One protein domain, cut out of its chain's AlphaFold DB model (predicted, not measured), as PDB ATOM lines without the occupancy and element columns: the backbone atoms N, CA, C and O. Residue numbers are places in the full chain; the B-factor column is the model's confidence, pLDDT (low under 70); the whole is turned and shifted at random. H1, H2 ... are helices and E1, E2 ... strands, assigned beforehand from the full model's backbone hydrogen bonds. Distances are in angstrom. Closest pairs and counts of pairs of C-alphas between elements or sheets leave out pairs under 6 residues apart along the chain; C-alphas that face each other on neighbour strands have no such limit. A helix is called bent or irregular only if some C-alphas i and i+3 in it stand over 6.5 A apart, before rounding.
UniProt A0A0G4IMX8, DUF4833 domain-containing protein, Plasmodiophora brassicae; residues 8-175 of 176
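What this domain is: This is residues 8 to 175 of the 176 residues of the protein "DUF4833 domain-containing protein" of Plasmodiophora brassicae (UniProt A0A0G4IMX8). One strongly twisted sheet forks at the long, bent strand E10: one wing, E1, E2, E4 and E5, and a second wing, E9, E8, E7 and E6, both join the same side of E10, while E11 and E12 continue the sheet on its other side. The wings come near each other where E1 and E2 approach E9, and four short helices lie about the sheet, with H3 far out beyond E4 and E5. The printed part has 168 residues with four named helices and twelve named strands, in the order H1 H2 E1 E2 E3 E4 H3 E5 H4 E6 E7 E8 E9 E10 E11 E12; the class is mixed, helices and strands. Strands E6 to E12 form a meander, each the antiparallel neighbour of the one before, and only E1 and E10 pair parallel. The whole is compact, with a radius of gyration of the C-alphas of 16.2 A and spans of 44 by 42 by 31 A.

Where its parts are: The longest strand by residues is E10, residues 134 to 148, 34.1 A from C-alpha 134 at (0.334, -101.540, -48.174) to C-alpha 148 at (-22.463, -84.906, -28.980). E11 is residues 151 to 163, 35.2 A, and E12 is residues 169 to 174, ending at C-alpha 174 at (-10.012, -96.562, -38.436). The second wing has E9, residues 123 to 131, 23.2 A; E8, residues 111 to 117, 18.6 A; E7, residues 98 to 103; and E6, residues 89 to 95, 18.2 A. The first wing has E1, residues 21 to 27, 17.5 A; E2, residues 30 to 38, 23.4 A; E4, residues 52 to 57; and E5, residues 75 to 77. E3 is residues 40 to 42. The helices are H1, residues 8 to 12, from C-alpha 8 at (-13.210, -83.321, -57.037); H2, residues 14 to 17; H3, residues 61 to 69, 12.2 A; and H4, residues 80 to 85.

How they stand to each other: E10 bends by 93 degrees at residue 137. E9, beside its residues 134 to 138, and E1, beside residues 139 to 144, lie on one side of it; E11 lies on the other side. E9 and E10 are a hairpin, with N 129 and O 136 at 2.9 A. E1 and E10 are parallel at 25 degrees, with N 26 and O 141 at 2.9 A. E10 and E11 are a hairpin, antiparallel at 163 degrees, with N 142 and O 158 at 2.8 A. E11 and E12 are a hairpin, with N 159 and O 172 at 2.8 A. E1 and E2 are a hairpin, antiparallel at 160 degrees, with N 25 and O 34 at 2.8 A. E2 and E4 are antiparallel, with N 35 and O 55 at 2.8 A; E4 and the edge strand E5 are antiparallel, with N 56 and O 76 at 2.8 A. E8 and E9, E7 and E8, and E6 and E7 are hairpins, with N 114 and O 126 at 3.0 A, N 101 and O 111 at 2.7 A, and N 92 and O 100 at 2.9 A. Between the wings, the closest C-alphas of E1 and E9 are those of Val 22 and Lys 126, 5.1 A, and those of E4 and E6 are Ile 52 and Ser 91, 7.6 A. E4 and E9 are apart. E2 runs on into E3 at 36 degrees; E3 pairs with no named strand, but its residues 40 to 42 pair antiparallel with residues 45 to 46. H2 only grazes the sheet with residues 15 to 16, and H4 with residues 83 to 85. H1 and H3 are not on it. H1 and H2 only just touch, only at the corner by their link, with 3 pairs of C-alphas within 8 A, the closest being Arg 10 and Leu 16, 5.1 A. In H1, H3 and H4 every O i to N i+4 pair is within hydrogen-bond range; H2 is too short for such a pair.

The domain as a whole: The two C-alphas farthest apart are those of Asp 120 and Leu 149, 52.7 A. The printed part, residues 8 to 175, has no cut. E3 to E4 and E7 to E8 are short links, the other links between named elements are tight, and no link is long. The mean pLDDT of the printed part is 90.0; residues 8 to 13 are under 70.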
ATOM      1  N   ALA A   8     -12.048 -84.179 -57.292       53.06
ATOM      2  CA  ALA A   8     -13.210 -83.321 -57.037       53.06
ATOM      3  C   ALA A   8     -12.894 -82.046 -56.228       53.06
ATOM      4  O   ALA A   8     -13.432 -80.978 -56.511       53.06
ATOM      5  N   GLN A   9     -12.002 -82.124 -55.235       51.12
ATOM      6  CA  GLN A   9     -11.678 -80.971 -54.384       51.12
ATOM      7  C   GLN A   9     -10.528 -80.124 -54.913       51.12
ATOM      8  O   GLN A   9     -10.546 -78.906 -54.747       51.12
ATOM      9  N   ARG A  10      -9.546 -80.746 -55.579       56.16
ATOM     10  CA  ARG A  10      -8.495 -80.004 -56.288       56.16
ATOM     11  C   ARG A  10      -9.066 -79.236 -57.478       56.16
ATOM     12  O   ARG A  10      -8.599 -78.137 -57.750       56.16
ATOM     13  N   ALA A  11     -10.107 -79.768 -58.122       58.22
ATOM     14  CA  ALA A  11     -10.876 -79.038 -59.125       58.22
ATOM     15  C   ALA A  11     -11.653 -77.855 -58.521       58.22
ATOM     16  O   ALA A  11     -11.753 -76.814 -59.163       58.22
ATOM     17  N   LYS A  12     -12.168 -77.995 -57.288       61.62
ATOM     18  CA  LYS A  12     -12.918 -76.937 -56.591       61.62
ATOM     19  C   LYS A  12     -12.017 -75.805 -56.082       61.62
ATOM     20  O   LYS A  12     -12.355 -74.644 -56.240       61.62
ATOM     21  N   CYS A  13     -10.843 -76.111 -55.521       67.19
ATOM     22  CA  CYS A  13      -9.929 -75.097 -54.991       67.19
ATOM     23  C   CYS A  13      -8.549 -75.155 -55.677       67.19
ATOM     24  O   CYS A  13      -7.746 -76.036 -55.356       67.19
ATOM     25  N   PRO A  14      -8.206 -74.178 -56.546       71.62
ATOM     26  CA  PRO A  14      -6.904 -74.121 -57.217       71.62
ATOM     27  C   PRO A  14      -5.706 -74.088 -56.261       71.62
ATOM     28  O   PRO A  14      -4.621 -74.533 -56.620       71.62
ATOM     29  N   ALA A  15      -5.884 -73.600 -55.027       72.00
ATOM     30  CA  ALA A  15      -4.826 -73.613 -54.015       72.00
ATOM     31  C   ALA A  15      -4.396 -75.043 -53.633       72.00
ATOM     32  O   ALA A  15      -3.249 -75.261 -53.244       72.00
ATOM     33  N   LEU A  16      -5.280 -76.031 -53.810       80.50
ATOM     34  CA  LEU A  16      -4.982 -77.448 -53.605       80.50
ATOM     35  C   LEU A  16      -4.258 -78.088 -54.802       80.50
ATOM     36  O   LEU A  16      -3.855 -79.248 -54.719       80.50
ATOM     37  N   ALA A  17      -4.045 -77.355 -55.902       82.19
ATOM     38  CA  ALA A  17      -3.222 -77.802 -57.028       82.19
ATOM     39  C   ALA A  17      -1.711 -77.678 -56.756       82.19
ATOM     40  O   ALA A  17      -0.912 -78.184 -57.540       82.19
ATOM     41  N   ASN A  18      -1.309 -77.049 -55.645       88.19
ATOM     42  CA  ASN A  18       0.089 -76.985 -55.236       88.19
ATOM     43  C   ASN A  18       0.663 -78.401 -55.044       88.19
ATOM     44  O   ASN A  18       0.168 -79.199 -54.246       88.19
ATOM     45  N   GLU A  19       1.719 -78.713 -55.790       88.31
ATOM     46  CA  GLU A  19       2.361 -80.028 -55.786       88.31
ATOM     47  C   GLU A  19       3.136 -80.328 -54.501       88.31
ATOM     48  O   GLU A  19       3.399 -81.494 -54.207       88.31
ATOM     49  N   ASN A  20       3.456 -79.298 -53.715       94.69
ATOM     50  CA  ASN A  20       4.074 -79.469 -52.407       94.69
ATOM     51  C   ASN A  20       3.069 -79.915 -51.337       94.69
ATOM     52  O   ASN A  20       3.476 -80.339 -50.256       94.69
ATOM     53  N   ILE A  21       1.760 -79.855 -51.609       95.38
ATOM     54  CA  ILE A  21       0.746 -80.396 -50.700       95.38
ATOM     55  C   ILE A  21       0.832 -81.919 -50.720       95.38
ATOM     56  O   ILE A  21       0.441 -82.570 -51.695       95.38
ATOM     57  N   VAL A  22       1.314 -82.475 -49.610       95.88
ATOM     58  CA  VAL A  22       1.537 -83.914 -49.466       95.88
ATOM     59  C   VAL A  22       0.269 -84.649 -49.060       95.88
ATOM     60  O   VAL A  22       0.028 -85.738 -49.568       95.88
ATOM     61  N   PHE A  23      -0.569 -84.056 -48.207       94.75
ATOM     62  CA  PHE A  23      -1.906 -84.565 -47.900       94.75
ATOM     63  C   PHE A  23      -2.803 -83.477 -47.299       94.75
ATOM     64  O   PHE A  23      -2.343 -82.400 -46.916       94.75
ATOM     65  N   ILE A  24      -4.097 -83.776 -47.212       94.00
ATOM     66  CA  ILE A  24      -5.099 -82.929 -46.559       94.00
ATOM     67  C   ILE A  24      -5.920 -83.724 -45.542       94.00
ATOM     68  O   ILE A  24      -6.027 -84.950 -45.641       94.00
ATOM     69  N   ILE A  25      -6.533 -83.011 -44.600       92.06
ATOM     70  CA  ILE A  25      -7.604 -83.528 -43.752       92.06
ATOM     71  C   ILE A  25      -8.915 -82.847 -44.140       92.06
ATOM     72  O   ILE A  25      -9.032 -81.623 -44.074       92.06
ATOM     73  N   GLU A  26      -9.896 -83.665 -44.497       91.56
ATOM     74  CA  GLU A  26     -11.291 -83.291 -44.701       91.56
ATOM     75  C   GLU A  26     -12.145 -83.677 -43.487       91.56
ATOM     76  O   GLU A  26     -11.798 -84.598 -42.736       91.56
ATOM     77  N   ARG A  27     -13.300 -83.026 -43.317       88.94
ATOM     78  CA  ARG A  27     -14.238 -83.326 -42.230       88.94
ATOM     79  C   ARG A  27     -15.670 -83.421 -42.734       88.94
ATOM     80  O   ARG A  27     -16.064 -82.686 -43.625       88.94
ATOM     81  N   SER A  28     -16.488 -84.245 -42.084       88.81
ATOM     82  CA  SER A  28     -17.935 -84.294 -42.362       88.81
ATOM     83  C   SER A  28     -18.699 -83.040 -41.918       88.81
ATOM     84  O   SER A  28     -19.814 -82.811 -42.368       88.81
ATOM     85  N   THR A  29     -18.136 -82.249 -40.997       84.50
ATOM     86  CA  THR A  29     -18.816 -81.102 -40.368       84.50
ATOM     87  C   THR A  29     -18.324 -79.744 -40.866       84.50
ATOM     88  O   THR A  29     -18.767 -78.722 -40.350       84.50
ATOM     89  N   ASN A  30     -17.320 -79.714 -41.744       82.38
ATOM     90  CA  ASN A  30     -16.724 -78.486 -42.260       82.38
ATOM     91  C   ASN A  30     -16.062 -78.782 -43.607       82.38
ATOM     92  O   ASN A  30     -15.221 -79.677 -43.680       82.38
ATOM     93  N   ASP A  31     -16.428 -78.007 -44.622       82.88
ATOM     94  CA  ASP A  31     -15.880 -78.125 -45.970       82.88
ATOM     95  C   ASP A  31     -14.432 -77.619 -46.057       82.88
ATOM     96  O   ASP A  31     -13.669 -78.106 -46.887       82.88
ATOM     97  N   ASN A  32     -14.017 -76.688 -45.190       88.31
ATOM     98  CA  ASN A  32     -12.632 -76.224 -45.145       88.31
ATOM     99  C   ASN A  32     -11.690 -77.388 -44.832       88.31
ATOM    100  O   ASN A  32     -11.996 -78.268 -44.022       88.31
ATOM    101  N   VAL A  33     -10.514 -77.367 -45.453       92.25
ATOM    102  CA  VAL A  33      -9.550 -78.468 -45.358       92.25
ATOM    103  C   VAL A  33      -8.324 -78.038 -44.569       92.25
ATOM    104  O   VAL A  33      -7.852 -76.907 -44.693       92.25
ATOM    105  N   VAL A  34      -7.776 -78.949 -43.770       93.81
ATOM    106  CA  VAL A  34      -6.447 -78.742 -43.185       93.81
ATOM    107  C   VAL A  34      -5.416 -79.248 -44.176       93.81
ATOM    108  O   VAL A  34      -5.465 -80.406 -44.590       93.81
ATOM    109  N   VAL A  35      -4.479 -78.394 -44.553       95.31
ATOM    110  CA  VAL A  35      -3.458 -78.688 -45.553       95.31
ATOM    111  C   VAL A  35      -2.128 -78.959 -44.875       95.31
ATOM    112  O   VAL A  35      -1.734 -78.222 -43.976       95.31
ATOM    113  N   TYR A  36      -1.438 -79.992 -45.352       96.19
ATOM    114  CA  TYR A  36      -0.071 -80.319 -44.975       96.19
ATOM    115  C   TYR A  36       0.810 -80.123 -46.208       96.19
ATOM    116  O   TYR A  36       0.759 -80.900 -47.166       96.19
ATOM    117  N   GLU A  37       1.577 -79.038 -46.199       97.00
ATOM    118  CA  GLU A  37       2.425 -78.601 -47.305       97.00
ATOM    119  C   GLU A  37       3.894 -78.848 -46.955       97.00
ATOM    120  O   GLU A  37       4.375 -78.389 -45.921       97.00
ATOM    121  N   ALA A  38       4.611 -79.582 -47.802       97.75
ATOM    122  CA  ALA A  38       6.050 -79.741 -47.678       97.75
ATOM    123  C   ALA A  38       6.751 -78.422 -48.006       97.75
ATOM    124  O   ALA A  38       6.539 -77.831 -49.066       97.75
ATOM    125  N   MET A  39       7.619 -77.975 -47.108       97.69
ATOM    126  CA  MET A  39       8.397 -76.762 -47.318       97.69
ATOM    127  C   MET A  39       9.715 -77.129 -47.982       97.69
ATOM    128  O   MET A  39      10.426 -78.024 -47.525       97.69
ATOM    129  N   MET A  40      10.040 -76.432 -49.066       95.62
ATOM    130  CA  MET A  40      11.209 -76.715 -49.892       95.62
ATOM    131  C   MET A  40      12.188 -75.543 -49.794       95.62
ATOM    132  O   MET A  40      11.797 -74.405 -50.049       95.62
ATOM    133  N   SER A  41      13.457 -75.803 -49.477       95.94
ATOM    134  CA  SER A  41      14.516 -74.783 -49.518       95.94
ATOM    135  C   SER A  41      15.018 -74.535 -50.942       95.94
ATOM    136  O   SER A  41      15.514 -73.460 -51.269       95.94
ATOM    137  N   SER A  42      14.913 -75.550 -51.797       94.75
ATOM    138  CA  SER A  42      15.207 -75.494 -53.228       94.75
ATOM    139  C   SER A  42      14.494 -76.658 -53.935       94.75
ATOM    140  O   SER A  42      13.953 -77.542 -53.260       94.75
ATOM    141  N   PRO A  43      14.434 -76.688 -55.280       91.00
ATOM    142  CA  PRO A  43      13.782 -77.776 -56.002       91.00
ATOM    143  C   PRO A  43      14.298 -79.151 -55.561       91.00
ATOM    144  O   PRO A  43      15.465 -79.489 -55.740       91.00
ATOM    145  N   GLY A  44      13.406 -79.941 -54.965       92.31
ATOM    146  CA  GLY A  44      13.711 -81.280 -54.473       92.31
ATOM    147  C   GLY A  44      14.447 -81.370 -53.141       92.31
ATOM    148  O   GLY A  44      14.751 -82.488 -52.738       92.31
ATOM    149  N   VAL A  45      14.696 -80.259 -52.447       96.00
ATOM    150  CA  VAL A  45      15.320 -80.242 -51.117       96.00
ATOM    151  C   VAL A  45      14.338 -79.674 -50.098       96.00
ATOM    152  O   VAL A  45      13.920 -78.523 -50.207       96.00
ATOM    153  N   LEU A  46      13.968 -80.493 -49.114       97.50
ATOM    154  CA  LEU A  46      13.121 -80.101 -47.990       97.50
ATOM    155  C   LEU A  46      13.845 -79.110 -47.076       97.50
ATOM    156  O   LEU A  46      15.028 -79.283 -46.772       97.50
ATOM    157  N   ASP A  47      13.104 -78.124 -46.582       97.50
ATOM    158  CA  ASP A  47      13.581 -77.208 -45.553       97.50
ATOM    159  C   ASP A  47      13.913 -77.982 -44.269       97.50
ATOM    160  O   ASP A  47      13.078 -78.704 -43.726       97.50
ATOM    161  N   ALA A  48      15.147 -77.857 -43.781       94.62
ATOM    162  CA  ALA A  48      15.606 -78.626 -42.627       94.62
ATOM    163  C   ALA A  48      15.104 -78.103 -41.279       94.62
ATOM    164  O   ALA A  48      15.092 -78.850 -40.300       94.62
ATOM    165  N   SER A  49      14.716 -76.831 -41.222       94.38
ATOM    166  CA  SER A  49      14.227 -76.182 -40.008       94.38
ATOM    167  C   SER A  49      12.725 -76.375 -39.829       94.38
ATOM    168  O   SER A  49      12.256 -76.608 -38.717       94.38
ATOM    169  N   ASN A  50      11.978 -76.323 -40.932       94.88
ATOM    170  CA  ASN A  50      10.532 -76.431 -40.945       94.88
ATOM    171  C   ASN A  50      10.066 -77.203 -42.189       94.88
ATOM    172  O   ASN A  50       9.543 -76.587 -43.111       94.88
ATOM    173  N   PRO A  51      10.235 -78.537 -42.242       97.12
ATOM    174  CA  PRO A  51      10.002 -79.333 -43.454       97.12
ATOM    175  C   PRO A  51       8.524 -79.452 -43.851       97.12
ATOM    176  O   PRO A  51       8.218 -79.899 -44.956       97.12
ATOM    177  N   ILE A  52       7.597 -79.092 -42.959       97.25
ATOM    178  CA  ILE A  52       6.156 -79.221 -43.169       97.25
ATOM    179  C   ILE A  52       5.419 -78.032 -42.541       97.25
ATOM    180  O   ILE A  52       5.602 -77.727 -41.366       97.25
ATOM    181  N   ALA A  53       4.552 -77.382 -43.310       96.38
ATOM    182  CA  ALA A  53       3.607 -76.386 -42.823       96.38
ATOM    183  C   ALA A  53       2.203 -76.989 -42.714       96.38
ATOM    184  O   ALA A  53       1.801 -77.802 -43.549       96.38
ATOM    185  N   VAL A  54       1.452 -76.564 -41.694       95.81
ATOM    186  CA  VAL A  54       0.061 -76.986 -41.479       95.81
ATOM    187  C   VAL A  54      -0.828 -75.772 -41.267       95.81
ATOM    188  O   VAL A  54      -0.547 -74.943 -40.401       95.81
ATOM    189  N   TYR A  55      -1.900 -75.674 -42.048       95.38
ATOM    190  CA  TYR A  55      -2.815 -74.533 -42.026       95.38
ATOM    191  C   TYR A  55      -4.216 -74.923 -42.512       95.38
ATOM    192  O   TYR A  55      -4.392 -75.915 -43.221       95.38
ATOM    193  N   TRP A  56      -5.218 -74.126 -42.158       94.19
ATOM    194  CA  TRP A  56      -6.550 -74.188 -42.756       94.19
ATOM    195  C   TRP A  56      -6.547 -73.536 -44.133       94.19
ATOM    196  O   TRP A  56      -6.061 -72.417 -44.284       94.19
ATOM    197  N   GLN A  57      -7.132 -74.206 -45.119       92.81
ATOM    198  CA  GLN A  57      -7.440 -73.653 -46.431       92.81
ATOM    199  C   GLN A  57      -8.955 -73.546 -46.573       92.81
ATOM    200  O   GLN A  57      -9.662 -74.556 -46.516       92.81
ATOM    201  N   ASP A  58      -9.437 -72.323 -46.779       89.81
ATOM    202  CA  ASP A  58     -10.830 -72.106 -47.158       89.81
ATOM    203  C   ASP A  58     -11.066 -72.606 -48.594       89.81
ATOM    204  O   ASP A  58     -10.192 -72.452 -49.459       89.81
ATOM    205  N   ILE A  59     -12.207 -73.252 -48.835       84.56
ATOM    206  CA  ILE A  59     -12.569 -73.808 -50.148       84.56
ATOM    207  C   ILE A  59     -13.922 -73.299 -50.669       84.56
ATOM    208  O   ILE A  59     -14.437 -73.844 -51.647       84.56
ATOM    209  N   ASP A  60     -14.513 -72.290 -50.027       85.88
ATOM    210  CA  ASP A  60     -15.721 -71.638 -50.529       85.88
ATOM    211  C   ASP A  60     -15.373 -70.676 -51.675       85.88
ATOM    212  O   ASP A  60     -14.670 -69.681 -51.491       85.88
ATOM    213  N   ASP A  61     -15.890 -70.946 -52.875       82.31
ATOM    214  CA  ASP A  61     -15.560 -70.185 -54.088       82.31
ATOM    215  C   ASP A  61     -15.881 -68.691 -53.951       82.31
ATOM    216  O   ASP A  61     -15.134 -67.827 -54.426       82.31
ATOM    217  N   THR A  62     -16.980 -68.368 -53.264       85.00
ATOM    218  CA  THR A  62     -17.417 -66.984 -53.067       85.00
ATOM    219  C   THR A  62     -16.456 -66.239 -52.146       85.00
ATOM    220  O   THR A  62     -16.073 -65.099 -52.430       85.00
ATOM    221  N   TYR A  63     -16.052 -66.864 -51.042       86.12
ATOM    222  CA  TYR A  63     -15.070 -66.324 -50.113       86.12
ATOM    223  C   TYR A  63     -13.704 -66.163 -50.784       86.12
ATOM    224  O   TYR A  63     -13.128 -65.073 -50.754       86.12
ATOM    225  N   MET A  64     -13.230 -67.204 -51.469       86.12
ATOM    226  CA  MET A  64     -11.971 -67.203 -52.213       86.12
ATOM    227  C   MET A  64     -11.912 -66.056 -53.231       86.12
ATOM    228  O   MET A  64     -10.933 -65.305 -53.268       86.12
ATOM    229  N   ALA A  65     -12.974 -65.863 -54.022       86.12
ATOM    230  CA  ALA A  65     -13.064 -64.771 -54.992       86.12
ATOM    231  C   ALA A  65     -13.036 -63.389 -54.317       86.12
ATOM    232  O   ALA A  65     -12.322 -62.492 -54.774       86.12
ATOM    233  N   LYS A  66     -13.756 -63.219 -53.198       88.69
ATOM    234  CA  LYS A  66     -13.762 -61.972 -52.413       88.69
ATOM    235  C   LYS A  66     -12.389 -61.651 -51.824       88.69
ATOM    236  O   LYS A  66     -11.970 -60.497 -51.883       88.69
ATOM    237  N   GLN A  67     -11.689 -62.639 -51.271       88.94
ATOM    238  CA  GLN A  67     -10.345 -62.454 -50.717       88.94
ATOM    239  C   GLN A  67      -9.348 -62.092 -51.818       88.94
ATOM    240  O   GLN A  67      -8.624 -61.106 -51.683       88.94
ATOM    241  N   LYS A  68      -9.396 -62.796 -52.957       86.44
ATOM    242  CA  LYS A  68      -8.567 -62.488 -54.129       86.44
ATOM    243  C   LYS A  68      -8.791 -61.058 -54.628       86.44
ATOM    244  O   LYS A  68      -7.819 -60.356 -54.888       86.44
ATOM    245  N   ALA A  69     -10.044 -60.603 -54.709       90.44
ATOM    246  CA  ALA A  69     -10.373 -59.231 -55.106       90.44
ATOM    247  C   ALA A  69      -9.822 -58.168 -54.134       90.44
ATOM    248  O   ALA A  69      -9.582 -57.034 -54.538       90.44
ATOM    249  N   LYS A  70      -9.590 -58.537 -52.869       90.75
ATOM    250  CA  LYS A  70      -8.965 -57.689 -51.842       90.75
ATOM    251  C   LYS A  70      -7.440 -57.844 -51.761       90.75
ATOM    252  O   LYS A  70      -6.826 -57.221 -50.902       90.75
ATOM    253  N   GLY A  71      -6.831 -58.691 -52.596       85.75
ATOM    254  CA  GLY A  71      -5.409 -59.036 -52.495       85.75
ATOM    255  C   GLY A  71      -5.050 -59.829 -51.231       85.75
ATOM    256  O   GLY A  71      -3.891 -59.838 -50.826       85.75
ATOM    257  N   LEU A  72      -6.031 -60.472 -50.588       85.94
ATOM    258  CA  LEU A  72      -5.852 -61.247 -49.360       85.94
ATOM    259  C   LEU A  72      -5.757 -62.749 -49.648       85.94
ATOM    260  O   LEU A  72      -6.346 -63.262 -50.601       85.94
ATOM    261  N   GLY A  73      -5.035 -63.457 -48.778       83.00
ATOM    262  CA  GLY A  73      -4.956 -64.915 -48.785       83.00
ATOM    263  C   GLY A  73      -6.191 -65.588 -48.182       83.00
ATOM    264  O   GLY A  73      -7.054 -64.954 -47.570       83.00
ATOM    265  N   THR A  74      -6.253 -66.904 -48.358       88.69
ATOM    266  CA  THR A  74      -7.346 -67.777 -47.891       88.69
ATOM    267  C   THR A  74      -6.841 -68.927 -47.018       88.69
ATOM    268  O   THR A  74      -7.568 -69.875 -46.722       88.69
ATOM    269  N   LYS A  75      -5.574 -68.824 -46.602       92.56
ATOM    270  CA  LYS A  75      -4.945 -69.670 -45.592       92.56
ATOM    271  C   LYS A  75      -5.146 -69.032 -44.216       92.56
ATOM    272  O   LYS A  75      -5.026 -67.815 -44.093       92.56
ATOM    273  N   SER A  76      -5.415 -69.841 -43.198       92.19
ATOM    274  CA  SER A  76      -5.457 -69.413 -41.794       92.19
ATOM    275  C   SER A  76      -4.642 -70.366 -40.926       92.19
ATOM    276  O   SER A  76      -4.657 -71.576 -41.146       92.19
ATOM    277  N   ASP A  77      -3.944 -69.838 -39.925       93.19
ATOM    278  CA  ASP A  77      -3.184 -70.670 -38.995       93.19
ATOM    279  C   ASP A  77      -4.103 -71.526 -38.119       93.19
ATOM    280  O   ASP A  77      -5.210 -71.123 -37.757       93.19
ATOM    281  N   LEU A  78      -3.604 -72.695 -37.717       91.56
ATOM    282  CA  LEU A  78      -4.223 -73.458 -36.639       91.56
ATOM    283  C   LEU A  78      -4.097 -72.687 -35.317       91.56
ATOM    284  O   LEU A  78      -3.010 -72.196 -34.972       91.56
ATOM    285  N   ASN A  79      -5.175 -72.641 -34.535       91.94
ATOM    286  CA  ASN A  79      -5.100 -72.102 -33.178       91.94
ATOM    287  C   ASN A  79      -4.354 -73.068 -32.230       91.94
ATOM    288  O   ASN A  79      -4.069 -74.215 -32.576       91.94
ATOM    289  N   MET A  80      -4.008 -72.609 -31.021       88.88
ATOM    290  CA  MET A  80      -3.212 -73.406 -30.074       88.88
ATOM    291  C   MET A  80      -3.885 -74.736 -29.701       88.88
ATOM    292  O   MET A  80      -3.211 -75.759 -29.619       88.88
ATOM    293  N   ILE A  81      -5.210 -74.745 -29.536       86.19
ATOM    294  CA  ILE A  81      -5.962 -75.956 -29.188       86.19
ATOM    295  C   ILE A  81      -5.919 -76.945 -30.355       86.19
ATOM    296  O   ILE A  81      -5.602 -78.114 -30.160       86.19
ATOM    297  N   GLU A  82      -6.170 -76.484 -31.579       90.56
ATOM    298  CA  GLU A  82      -6.100 -77.311 -32.788       90.56
ATOM    299  C   GLU A  82      -4.703 -77.900 -33.002       90.56
ATOM    300  O   GLU A  82      -4.582 -79.090 -33.302       90.56
ATOM    301  N   LYS A  83      -3.655 -77.091 -32.791       90.56
ATOM    302  CA  LYS A  83      -2.254 -77.530 -32.847       90.56
ATOM    303  C   LYS A  83      -1.949 -78.591 -31.792       90.56
ATOM    304  O   LYS A  83      -1.260 -79.553 -32.094       90.56
ATOM    305  N   SER A  84      -2.443 -78.450 -30.567       84.94
ATOM    306  CA  SER A  84      -2.089 -79.372 -29.479       84.94
ATOM    307  C   SER A  84      -2.970 -80.619 -29.395       84.94
ATOM    308  O   SER A  84      -2.521 -81.617 -28.840       84.94
ATOM    309  N   MET A  85      -4.198 -80.582 -29.922       82.00
ATOM    310  CA  MET A  85      -5.208 -81.626 -29.684       82.00
ATOM    311  C   MET A  85      -5.686 -82.355 -30.942       82.00
ATOM    312  O   MET A  85      -6.255 -83.437 -30.821       82.00
ATOM    313  N   ALA A  86      -5.506 -81.783 -32.138       83.62
ATOM    314  CA  ALA A  86      -6.109 -82.329 -33.354       83.62
ATOM    315  C   ALA A  86      -5.129 -82.393 -34.530       83.62
ATOM    316  O   ALA A  86      -4.627 -83.464 -34.870       83.62
ATOM    317  N   TYR A  87      -4.857 -81.250 -35.156       90.12
ATOM    318  CA  TYR A  87      -4.182 -81.170 -36.453       90.12
ATOM    319  C   TYR A  87      -2.701 -80.805 -36.343       90.12
ATOM    320  O   TYR A  87      -2.049 -80.524 -37.344       90.12
ATOM    321  N   GLY A  88      -2.156 -80.779 -35.129       90.38
ATOM    322  CA  GLY A  88      -0.727 -80.601 -34.935       90.38
ATOM    323  C   GLY A  88       0.087 -81.703 -35.586       90.38
ATOM    324  O   GLY A  88      -0.310 -82.872 -35.623       90.38
ATOM    325  N   ILE A  89       1.278 -81.320 -36.025       93.94
ATOM    326  CA  ILE A  89       2.295 -82.243 -36.495       93.94
ATOM    327  C   ILE A  89       3.627 -81.900 -35.849       93.94
ATOM    328  O   ILE A  89       3.963 -80.732 -35.661       93.94
ATOM    329  N   SER A  90       4.390 -82.933 -35.526       94.12
ATOM    330  CA  SER A  90       5.814 -82.802 -35.227       94.12
ATOM    331  C   SER A  90       6.614 -83.527 -36.298       94.12
ATOM    332  O   SER A  90       6.148 -84.516 -36.867       94.12
ATOM    333  N   SER A  91       7.809 -83.019 -36.589       95.94
ATOM    334  CA  SER A  91       8.721 -83.616 -37.556       95.94
ATOM    335  C   SER A  91      10.062 -83.927 -36.900       95.94
ATOM    336  O   SER A  91      10.551 -83.184 -36.048       95.94
ATOM    337  N   LYS A  92      10.656 -85.055 -37.284       96.06
ATOM    338  CA  LYS A  92      11.991 -85.477 -36.859       96.06
ATOM    339  C   LYS A  92      12.769 -85.934 -38.083       96.06
ATOM    340  O   LYS A  92      12.318 -86.843 -38.778       96.06
ATOM    341  N   LYS A  93      13.941 -85.343 -38.336       96.56
ATOM    342  CA  LYS A  93      14.824 -85.784 -39.427       96.56
ATOM    343  C   LYS A  93      15.226 -87.247 -39.204       96.56
ATOM    344  O   LYS A  93      15.668 -87.602 -38.111       96.56
ATOM    345  N   THR A  94      15.054 -88.085 -40.223       96.75
ATOM    346  CA  THR A  94      15.431 -89.513 -40.192       96.75
ATOM    347  C   THR A  94      16.580 -89.825 -41.137       96.75
ATOM    348  O   THR A  94      17.394 -90.692 -40.836       96.75
ATOM    349  N   ALA A  95      16.673 -89.102 -42.250       95.38
ATOM    350  CA  ALA A  95      17.784 -89.156 -43.190       95.38
ATOM    351  C   ALA A  95      17.866 -87.831 -43.957       95.38
ATOM    352  O   ALA A  95      17.082 -86.903 -43.726       95.38
ATOM    353  N   ASP A  96      18.806 -87.729 -44.890       93.44
ATOM    354  CA  ASP A  96      18.815 -86.602 -45.811       93.44
ATOM    355  C   ASP A  96      17.546 -86.594 -46.655       93.44
ATOM    356  O   ASP A  96      17.157 -87.598 -47.252       93.44
ATOM    357  N   ASN A  97      16.882 -85.436 -46.651       93.62
ATOM    358  CA  ASN A  97      15.621 -85.214 -47.344       93.62
ATOM    359  C   ASN A  97      14.483 -86.166 -46.917       93.62
ATOM    360  O   ASN A  97      13.579 -86.448 -47.708       93.62
ATOM    361  N   ARG A  98      14.533 -86.673 -45.673       97.31
ATOM    362  CA  ARG A  98      13.495 -87.529 -45.083       97.31
ATOM    363  C   ARG A  98      13.210 -87.172 -43.633       97.31
ATOM    364  O   ARG A  98      14.130 -86.998 -42.827       97.31
ATOM    365  N   TYR A  99      11.927 -87.117 -43.300       98.06
ATOM    366  CA  TYR A  99      11.456 -86.783 -41.960       98.06
ATOM    367  C   TYR A  99      10.349 -87.738 -41.539       98.06
ATOM    368  O   TYR A  99       9.415 -87.987 -42.293       98.06
ATOM    369  N   SER A 100      10.415 -88.232 -40.308       96.81
ATOM    370  CA  SER A 100       9.264 -88.857 -39.669       96.81
ATOM    371  C   SER A 100       8.340 -87.761 -39.155       96.81
ATOM    372  O   SER A 100       8.763 -86.873 -38.414       96.81
ATOM    373  N   LEU A 101       7.086 -87.823 -39.573       96.50
ATOM    374  CA  LEU A 101       5.997 -86.965 -39.160       96.50
ATOM    375  C   LEU A 101       5.104 -87.721 -38.175       96.50
ATOM    376  O   LEU A 101       4.650 -88.834 -38.456       96.50
ATOM    377  N   THR A 102       4.822 -87.097 -37.034       94.00
ATOM    378  CA  THR A 102       3.868 -87.609 -36.042       94.00
ATOM    379  C   THR A 102       2.693 -86.650 -35.944       94.00
ATOM    380  O   THR A 102       2.858 -85.505 -35.515       94.00
ATOM    381  N   LEU A 103       1.513 -87.119 -36.354       90.62
ATOM    382  CA  LEU A 103       0.262 -86.371 -36.261       90.62
ATOM    383  C   LEU A 103      -0.324 -86.534 -34.857       90.62
ATOM    384  O   LEU A 103      -0.422 -87.658 -34.360       90.62
ATOM    385  N   VAL A 104      -0.782 -85.436 -34.254       87.56
ATOM    386  CA  VAL A 104      -1.421 -85.453 -32.925       87.56
ATOM    387  C   VAL A 104      -2.641 -86.376 -32.897       87.56
ATOM    388  O   VAL A 104      -2.811 -87.132 -31.945       87.56
ATOM    389  N   ALA A 105      -3.457 -86.374 -33.954       77.25
ATOM    390  CA  ALA A 105      -4.652 -87.213 -34.036       77.25
ATOM    391  C   ALA A 105      -4.361 -88.724 -34.119       77.25
ATOM    392  O   ALA A 105      -5.204 -89.528 -33.725       77.25
ATOM    393  N   VAL A 106      -3.204 -89.134 -34.658       79.38
ATOM    394  CA  VAL A 106      -2.894 -90.555 -34.917       79.38
ATOM    395  C   VAL A 106      -1.417 -90.873 -34.617       79.38
ATOM    396  O   VAL A 106      -0.677 -91.312 -35.499       79.38
ATOM    397  N   PRO A 107      -0.951 -90.709 -33.365       80.25
ATOM    398  CA  PRO A 107       0.477 -90.759 -33.036       80.25
ATOM    399  C   PRO A 107       1.109 -92.147 -33.235       80.25
ATOM    400  O   PRO A 107       2.322 -92.266 -33.359       80.25
ATOM    401  N   LYS A 108       0.292 -93.209 -33.292       82.88
ATOM    402  CA  LYS A 108       0.741 -94.593 -33.526       82.88
ATOM    403  C   LYS A 108       0.953 -94.932 -35.007       82.88
ATOM    404  O   LYS A 108       1.391 -96.038 -35.308       82.88
ATOM    405  N   LYS A 109       0.632 -94.015 -35.925       81.94
ATOM    406  CA  LYS A 109       0.816 -94.184 -37.371       81.94
ATOM    407  C   LYS A 109       1.787 -93.125 -37.897       81.94
ATOM    408  O   LYS A 109       1.339 -92.089 -38.388       81.94
ATOM    409  N   PRO A 110       3.107 -93.344 -37.766       87.31
ATOM    410  CA  PRO A 110       4.081 -92.405 -38.297       87.31
ATOM    411  C   PRO A 110       3.960 -92.326 -39.820       87.31
ATOM    412  O   PRO A 110       3.737 -93.331 -40.499       87.31
ATOM    413  N   VAL A 111       4.134 -91.120 -40.346       95.69
ATOM    414  CA  VAL A 111       4.152 -90.832 -41.781       95.69
ATOM    415  C   VAL A 111       5.563 -90.375 -42.129       95.69
ATOM    416  O   VAL A 111       6.122 -89.539 -41.433       95.69
ATOM    417  N   GLU A 112       6.178 -90.903 -43.178       97.62
ATOM    418  CA  GLU A 112       7.465 -90.408 -43.664       97.62
ATOM    419  C   GLU A 112       7.234 -89.336 -44.735       97.62
ATOM    420  O   GLU A 112       6.622 -89.591 -45.767       97.62
ATOM    421  N   LEU A 113       7.744 -88.130 -44.513       98.25
ATOM    422  CA  LEU A 113       7.896 -87.127 -45.557       98.25
ATOM    423  C   LEU A 113       9.169 -87.427 -46.343       98.25
ATOM    424  O   LEU A 113      10.260 -87.433 -45.772       98.25
ATOM    425  N   THR A 114       9.027 -87.652 -47.644       96.94
ATOM    426  CA  THR A 114      10.134 -87.951 -48.561       96.94
ATOM    427  C   THR A 114       9.946 -87.209 -49.878       96.94
ATOM    428  O   THR A 114       8.836 -86.816 -50.223       96.94
ATOM    429  N   VAL A 115      11.018 -87.056 -50.648       96.06
ATOM    430  CA  VAL A 115      10.973 -86.556 -52.028       96.06
ATOM    431  C   VAL A 115      11.220 -87.712 -52.991       96.06
ATOM    432  O   VAL A 115      12.099 -88.541 -52.754       96.06
ATOM    433  N   VAL A 116      10.437 -87.779 -54.066       93.75
ATOM    434  CA  VAL A 116      10.525 -88.815 -55.106       93.75
ATOM    435  C   VAL A 116      10.616 -88.185 -56.493       93.75
ATOM    436  O   VAL A 116      10.316 -87.003 -56.664       93.75
ATOM    437  N   ASP A 117      11.015 -88.975 -57.486       91.38
ATOM    438  CA  ASP A 117      10.965 -88.564 -58.887       91.38
ATOM    439  C   ASP A 117       9.528 -88.643 -59.417       91.38
ATOM    440  O   ASP A 117       8.879 -89.689 -59.392       91.38
ATOM    441  N   GLY A 118       9.018 -87.499 -59.858       85.75
ATOM    442  CA  GLY A 118       7.776 -87.352 -60.600       85.75
ATOM    443  C   GLY A 118       8.009 -87.380 -62.116       85.75
ATOM    444  O   GLY A 118       9.105 -87.706 -62.582       85.75
ATOM    445  N   PRO A 119       6.979 -87.034 -62.910       80.12
ATOM    446  CA  PRO A 119       7.129 -86.874 -64.353       80.12
ATOM    447  C   PRO A 119       8.255 -85.895 -64.698       80.12
ATOM    448  O   PRO A 119       8.498 -84.937 -63.961       80.12
ATOM    449  N   ASP A 120       8.936 -86.160 -65.809       86.75
ATOM    450  CA  ASP A 120      10.001 -85.308 -66.354       86.75
ATOM    451  C   ASP A 120      11.177 -85.068 -65.386       86.75
ATOM    452  O   ASP A 120      11.896 -84.076 -65.482       86.75
ATOM    453  N   GLY A 121      11.378 -85.979 -64.422       85.88
ATOM    454  CA  GLY A 121      12.443 -85.887 -63.419       85.88
ATOM    455  C   GLY A 121      12.195 -84.828 -62.341       85.88
ATOM    456  O   GLY A 121      13.093 -84.523 -61.551       85.88
ATOM    457  N   LYS A 122      10.985 -84.256 -62.282       89.62
ATOM    458  CA  LYS A 122      10.621 -83.275 -61.260       89.62
ATOM    459  C   LYS A 122      10.637 -83.927 -59.884       89.62
ATOM    460  O   LYS A 122      10.032 -84.971 -59.673       89.62
ATOM    461  N   LYS A 123      11.283 -83.285 -58.917       92.69
ATOM    462  CA  LYS A 123      11.318 -83.755 -57.532       92.69
ATOM    463  C   LYS A 123      10.018 -83.377 -56.818       92.69
ATOM    464  O   LYS A 123       9.722 -82.192 -56.684       92.69
ATOM    465  N   VAL A 124       9.256 -84.374 -56.368       93.44
ATOM    466  CA  VAL A 124       7.922 -84.197 -55.773       93.44
ATOM    467  C   VAL A 124       7.919 -84.716 -54.332       93.44
ATOM    468  O   VAL A 124       8.254 -85.884 -54.115       93.44
ATOM    469  N   PRO A 125       7.537 -83.902 -53.335       96.56
ATOM    470  CA  PRO A 125       7.380 -84.379 -51.968       96.56
ATOM    471  C   PRO A 125       6.144 -85.285 -51.838       96.56
ATOM    472  O   PRO A 125       5.116 -85.078 -52.487       96.56
ATOM    473  N   LYS A 126       6.233 -86.309 -50.989       97.00
ATOM    474  CA  LYS A 126       5.170 -87.281 -50.709       97.00
ATOM    475  C   LYS A 126       5.135 -87.638 -49.226       97.00
ATOM    476  O   LYS A 126       6.173 -87.726 -48.575       97.00
ATOM    477  N   ALA A 127       3.929 -87.900 -48.730       97.25
ATOM    478  CA  ALA A 127       3.683 -88.489 -47.421       97.25
ATOM    479  C   ALA A 127       3.538 -90.006 -47.570       97.25
ATOM    480  O   ALA A 127       2.553 -90.503 -48.107       97.25
ATOM    481  N   LEU A 128       4.540 -90.749 -47.129       97.44
ATOM    482  CA  LEU A 128       4.613 -92.197 -47.212       97.44
ATOM    483  C   LEU A 128       4.116 -92.820 -45.905       97.44
ATOM    484  O   LEU A 128       4.630 -92.520 -44.831       97.44
ATOM    485  N   ALA A 129       3.124 -93.697 -45.986       96.00
ATOM    486  CA  ALA A 129       2.531 -94.360 -44.830       96.00
ATOM    487  C   ALA A 129       2.147 -95.804 -45.166       96.00
ATOM    488  O   ALA A 129       2.070 -96.179 -46.337       96.00
ATOM    489  N   THR A 130       1.876 -96.606 -44.139       95.69
ATOM    490  CA  THR A 130       1.204 -97.898 -44.313       95.69
ATOM    491  C   THR A 130      -0.306 -97.682 -44.244       95.69
ATOM    492  O   THR A 130      -0.808 -97.176 -43.239       95.69
ATOM    493  N   ILE A 131      -1.018 -98.055 -45.308       95.31
ATOM    494  CA  ILE A 131      -2.478 -97.961 -45.428       95.31
ATOM    495  C   ILE A 131      -2.989 -99.336 -45.850       95.31
ATOM    496  O   ILE A 131      -2.634 -99.807 -46.929       95.31
ATOM    497  N   ALA A 132      -3.810 -99.972 -45.008       94.56
ATOM    498  CA  ALA A 132      -4.320-101.330 -45.252       94.56
ATOM    499  C   ALA A 132      -3.191-102.320 -45.625       94.56
ATOM    500  O   ALA A 132      -3.227-102.962 -46.675       94.56
ATOM    501  N   ASP A 133      -2.147-102.355 -44.788       94.50
ATOM    502  CA  ASP A 133      -0.936-103.185 -44.922       94.50
ATOM    503  C   ASP A 133      -0.100-102.964 -46.196       94.50
ATOM    504  O   ASP A 133       0.879-103.670 -46.440       94.50
ATOM    505  N   LYS A 134      -0.420-101.933 -46.984       96.50
ATOM    506  CA  LYS A 134       0.334-101.540 -48.174       96.50
ATOM    507  C   LYS A 134       1.118-100.262 -47.917       96.50
ATOM    508  O   LYS A 134       0.631 -99.320 -47.292       96.50
ATOM    509  N   LYS A 135       2.352-100.219 -48.420       97.19
ATOM    510  CA  LYS A 135       3.163 -98.999 -48.433       97.19
ATOM    511  C   LYS A 135       2.599 -98.055 -49.492       97.19
ATOM    512  O   LYS A 135       2.536 -98.414 -50.669       97.19
ATOM    513  N   SER A 136       2.208 -96.852 -49.086       97.38
ATOM    514  CA  SER A 136       1.399 -95.965 -49.920       97.38
ATOM    515  C   SER A 136       1.764 -94.496 -49.756       97.38
ATOM    516  O   SER A 136       2.064 -94.032 -48.657       97.38
ATOM    517  N   TYR A 137       1.676 -93.742 -50.850       96.81
ATOM    518  CA  TYR A 137       1.675 -92.285 -50.807       96.81
ATOM    519  C   TYR A 137       0.288 -91.807 -50.369       96.81
ATOM    520  O   TYR A 137      -0.654 -91.762 -51.164       96.81
ATOM    521  N   MET A 138       0.155 -91.501 -49.081       95.56
ATOM    522  CA  MET A 138      -1.038 -90.906 -48.494       95.56
ATOM    523  C   MET A 138      -1.266 -89.521 -49.096       95.56
ATOM    524  O   MET A 138      -0.328 -88.738 -49.215       95.56
ATOM    525  N   HIS A 139      -2.513 -89.207 -49.439       93.44
ATOM    526  CA  HIS A 139      -2.879 -87.869 -49.916       93.44
ATOM    527  C   HIS A 139      -4.124 -87.306 -49.227       93.44
ATOM    528  O   HIS A 139      -4.419 -86.119 -49.378       93.44
ATOM    529  N   LYS A 140      -4.868 -88.129 -48.479       92.88
ATOM    530  CA  LYS A 140      -6.086 -87.690 -47.805       92.88
ATOM    531  C   LYS A 140      -6.360 -88.460 -46.514       92.88
ATOM    532  O   LYS A 140      -6.257 -89.682 -46.474       92.88
ATOM    533  N   ILE A 141      -6.824 -87.729 -45.507       92.12
ATOM    534  CA  ILE A 141      -7.543 -88.256 -44.353       92.12
ATOM    535  C   ILE A 141      -8.936 -87.611 -44.332       92.12
ATOM    536  O   ILE A 141      -9.053 -86.393 -44.403       92.12
ATOM    537  N   PHE A 142      -9.995 -88.404 -44.225       92.00
ATOM    538  CA  PHE A 142     -11.358 -87.921 -44.008       92.00
ATOM    539  C   PHE A 142     -11.803 -88.285 -42.594       92.00
ATOM    540  O   PHE A 142     -11.795 -89.461 -42.221       92.00
ATOM    541  N   VAL A 143     -12.190 -87.281 -41.813       90.69
ATOM    542  CA  VAL A 143     -12.677 -87.451 -40.443       90.69
ATOM    543  C   VAL A 143     -14.187 -87.278 -40.428       90.69
ATOM    544  O   VAL A 143     -14.710 -86.176 -40.600       90.69
ATOM    545  N   GLU A 144     -14.893 -88.369 -40.163       91.81
ATOM    546  CA  GLU A 144     -16.315 -88.307 -39.873       91.81
ATOM    547  C   GLU A 144     -16.507 -88.059 -38.384       91.81
ATOM    548  O   GLU A 144     -16.065 -88.842 -37.540       91.81
ATOM    549  N   ALA A 145     -17.175 -86.961 -38.060       89.31
ATOM    550  CA  ALA A 145     -17.549 -86.611 -36.705       89.31
ATOM    551  C   ALA A 145     -19.012 -86.173 -36.654       89.31
ATOM    552  O   ALA A 145     -19.562 -85.656 -37.628       89.31
ATOM    553  N   GLN A 146     -19.622 -86.342 -35.486       88.81
ATOM    554  CA  GLN A 146     -20.948 -85.818 -35.187       88.81
ATOM    555  C   GLN A 146     -20.916 -85.002 -33.897       88.81
ATOM    556  O   GLN A 146     -20.040 -85.183 -33.043       88.81
ATOM    557  N   SER A 147     -21.894 -84.113 -33.749       83.69
ATOM    558  CA  SER A 147     -22.085 -83.400 -32.491       83.69
ATOM    559  C   SER A 147     -22.535 -84.371 -31.394       83.69
ATOM    560  O   SER A 147     -23.318 -85.290 -31.641       83.69
ATOM    561  N   SER A 148     -22.033 -84.180 -30.177       82.81
ATOM    562  CA  SER A 148     -22.463 -84.906 -28.980       82.81
ATOM    563  C   SER A 148     -22.505 -83.956 -27.780       82.81
ATOM    564  O   SER A 148     -21.930 -82.868 -27.842       82.81
ATOM    565  N   LEU A 149     -23.156 -84.355 -26.678       81.88
ATOM    566  CA  LEU A 149     -23.280 -83.509 -25.477       81.88
ATOM    567  C   LEU A 149     -21.928 -83.052 -24.897       81.88
ATOM    568  O   LEU A 149     -21.873 -82.008 -24.257       81.88
ATOM    569  N   LEU A 150     -20.853 -83.814 -25.114       83.88
ATOM    570  CA  LEU A 150     -19.515 -83.529 -24.582       83.88
ATOM    571  C   LEU A 150     -18.554 -82.970 -25.648       83.88
ATOM    572  O   LEU A 150     -17.346 -82.939 -25.433       83.88
ATOM    573  N   GLY A 151     -19.080 -82.538 -26.800       77.88
ATOM    574  CA  GLY A 151     -18.295 -82.013 -27.917       77.88
ATOM    575  C   GLY A 151     -18.249 -82.951 -29.131       77.88
ATOM    576  O   GLY A 151     -19.040 -83.895 -29.226       77.88
ATOM    577  N   PRO A 152     -17.372 -82.683 -30.111       80.19
ATOM    578  CA  PRO A 152     -17.306 -83.469 -31.337       80.19
ATOM    579  C   PRO A 152     -16.855 -84.902 -31.041       80.19
ATOM    580  O   PRO A 152     -15.785 -85.131 -30.481       80.19
ATOM    581  N   LYS A 153     -17.667 -85.876 -31.458       86.56
ATOM    582  CA  LYS A 153     -17.339 -87.299 -31.375       86.56
ATOM    583  C   LYS A 153     -16.900 -87.791 -32.747       86.56
ATOM    584  O   LYS A 153     -17.688 -87.740 -33.691       86.56
ATOM    585  N   VAL A 154     -15.669 -88.291 -32.845       87.88
ATOM    586  CA  VAL A 154     -15.181 -88.967 -34.055       87.88
ATOM    587  C   VAL A 154     -15.913 -90.302 -34.199       87.88
ATOM    588  O   VAL A 154     -15.966 -91.092 -33.259       87.88
ATOM    589  N   ILE A 155     -16.504 -90.528 -35.368       92.25
ATOM    590  CA  ILE A 155     -17.218 -91.757 -35.731       92.25
ATOM    591  C   ILE A 155     -16.285 -92.703 -36.479       92.25
ATOM    592  O   ILE A 155     -16.216 -93.888 -36.160       92.25
ATOM    593  N   GLN A 156     -15.539 -92.175 -37.450       92.06
ATOM    594  CA  GLN A 156     -14.518 -92.919 -38.175       92.06
ATOM    595  C   GLN A 156     -13.501 -91.979 -38.819       92.06
ATOM    596  O   GLN A 156     -13.782 -90.812 -39.094       92.06
ATOM    597  N   VAL A 157     -12.325 -92.524 -39.110       91.06
ATOM    598  CA  VAL A 157     -11.275 -91.870 -39.884       91.06
ATOM    599  C   VAL A 157     -10.964 -92.743 -41.090       91.06
ATOM    600  O   VAL A 157     -10.636 -93.915 -40.934       91.06
ATOM    601  N   LYS A 158     -11.056 -92.187 -42.297       93.31
ATOM    602  CA  LYS A 158     -10.633 -92.856 -43.530       93.31
ATOM    603  C   LYS A 158      -9.307 -92.277 -43.983       93.31
ATOM    604  O   LYS A 158      -9.211 -91.073 -44.191       93.31
ATOM    605  N   VAL A 159      -8.301 -93.121 -44.148       93.44
ATOM    606  CA  VAL A 159      -6.991 -92.740 -44.680       93.44
ATOM    607  C   VAL A 159      -6.892 -93.283 -46.095       93.44
ATOM    608  O   VAL A 159      -7.043 -94.485 -46.298       93.44
ATOM    609  N   THR A 160      -6.650 -92.409 -47.065       94.62
ATOM    610  CA  THR A 160      -6.587 -92.747 -48.487       94.62
ATOM    611  C   THR A 160      -5.230 -92.362 -49.063       94.62
ATOM    612  O   THR A 160      -4.682 -91.281 -48.807       94.62
ATOM    613  N   GLY A 161      -4.690 -93.265 -49.871       94.88
ATOM    614  CA  GLY A 161      -3.435 -93.078 -50.573       94.88
ATOM    615  C   GLY A 161      -3.359 -93.932 -51.825       94.88
ATOM    616  O   GLY A 161      -4.317 -94.600 -52.208       94.88
ATOM    617  N   VAL A 162      -2.185 -93.926 -52.436       95.38
ATOM    618  CA  VAL A 162      -1.867 -94.717 -53.623       95.38
ATOM    619  C   VAL A 162      -0.748 -95.688 -53.267       95.38
ATOM    620  O   VAL A 162       0.291 -95.256 -52.767       95.38
ATOM    621  N   ALA A 163      -0.947 -96.985 -53.493       96.69
ATOM    622  CA  ALA A 163       0.074 -98.005 -53.277       96.69
ATOM    623  C   ALA A 163       1.313 -97.735 -54.147       96.69
ATOM    624  O   ALA A 163       1.198 -97.438 -55.334       96.69
ATOM    625  N   VAL A 164       2.501 -97.791 -53.537       95.38
ATOM    626  CA  VAL A 164       3.764 -97.425 -54.204       95.38
ATOM    627  C   VAL A 164       4.130 -98.409 -55.316       95.38
ATOM    628  O   VAL A 164       4.725 -98.014 -56.312       95.38
ATOM    629  N   ASP A 165       3.792 -99.681 -55.132       95.00
ATOM    630  CA  ASP A 165       4.114-100.787 -56.028       95.00
ATOM    631  C   ASP A 165       3.137-100.912 -57.203       95.00
ATOM    632  O   ASP A 165       3.571-101.097 -58.338       95.00
ATOM    633  N   THR A 166       1.830-100.795 -56.951       93.94
ATOM    634  CA  THR A 166       0.797-101.016 -57.975       93.94
ATOM    635  C   THR A 166       0.226 -99.732 -58.565       93.94
ATOM    636  O   THR A 166      -0.363 -99.762 -59.642       93.94
ATOM    637  N   GLY A 167       0.365 -98.597 -57.877       91.81
ATOM    638  CA  GLY A 167      -0.310 -97.357 -58.262       91.81
ATOM    639  C   GLY A 167      -1.824 -97.368 -58.012       91.81
ATOM    640  O   GLY A 167      -2.518 -96.435 -58.415       91.81
ATOM    641  N   GLU A 168      -2.357 -98.397 -57.351       94.12
ATOM    642  CA  GLU A 168      -3.780 -98.490 -57.030       94.12
ATOM    643  C   GLU A 168      -4.145 -97.592 -55.846       94.12
ATOM    644  O   GLU A 168      -3.375 -97.429 -54.895       94.12
ATOM    645  N   THR A 169      -5.363 -97.049 -55.864       95.81
ATOM    646  CA  THR A 169      -5.905 -96.357 -54.692       95.81
ATOM    647  C   THR A 169      -6.188 -97.365 -53.584       95.81
ATOM    648  O   THR A 169      -6.887 -98.355 -53.791       95.81
ATOM    649  N   VAL A 170      -5.690 -97.080 -52.385       96.44
ATOM    650  CA  VAL A 170      -5.948 -97.853 -51.170       96.44
ATOM    651  C   VAL A 170      -6.620 -96.969 -50.132       96.44
ATOM    652  O   VAL A 170      -6.369 -95.765 -50.053       96.44
ATOM    653  N   THR A 171      -7.512 -97.551 -49.338       95.81
ATOM    654  CA  THR A 171      -8.173 -96.850 -48.237       95.81
ATOM    655  C   THR A 171      -8.263 -97.753 -47.023       95.81
ATOM    656  O   THR A 171      -8.644 -98.915 -47.130       95.81
ATOM    657  N   GLU A 172      -7.958 -97.192 -45.861       95.06
ATOM    658  CA  GLU A 172      -8.122 -97.839 -44.568       95.06
ATOM    659  C   GLU A 172      -9.121 -97.046 -43.725       95.06
ATOM    660  O   GLU A 172      -9.068 -95.817 -43.686       95.06
ATOM    661  N   THR A 173     -10.035 -97.740 -43.046       94.75
ATOM    662  CA  THR A 173     -10.968 -97.119 -42.097       94.75
ATOM    663  C   THR A 173     -10.560 -97.476 -40.675       94.75
ATOM    664  O   THR A 173     -10.482 -98.649 -40.324       94.75
ATOM    665  N   ILE A 174     -10.345 -96.458 -39.852       89.38
ATOM    666  CA  ILE A 174     -10.012 -96.562 -38.436       89.38
ATOM    667  C   ILE A 174     -11.240 -96.114 -37.647       89.38
ATOM    668  O   ILE A 174     -11.777 -95.028 -37.885       89.38
ATOM    669  N   LYS A 175     -11.686 -96.943 -36.707       86.88
ATOM    670  CA  LYS A 175     -12.736 -96.588 -35.749       86.88
ATOM    671  C   LYS A 175     -12.084 -96.361 -34.377       86.88
ATOM    672  O   LYS A 175     -11.224 -97.171 -34.029       86.88
TER     673      LYS A 175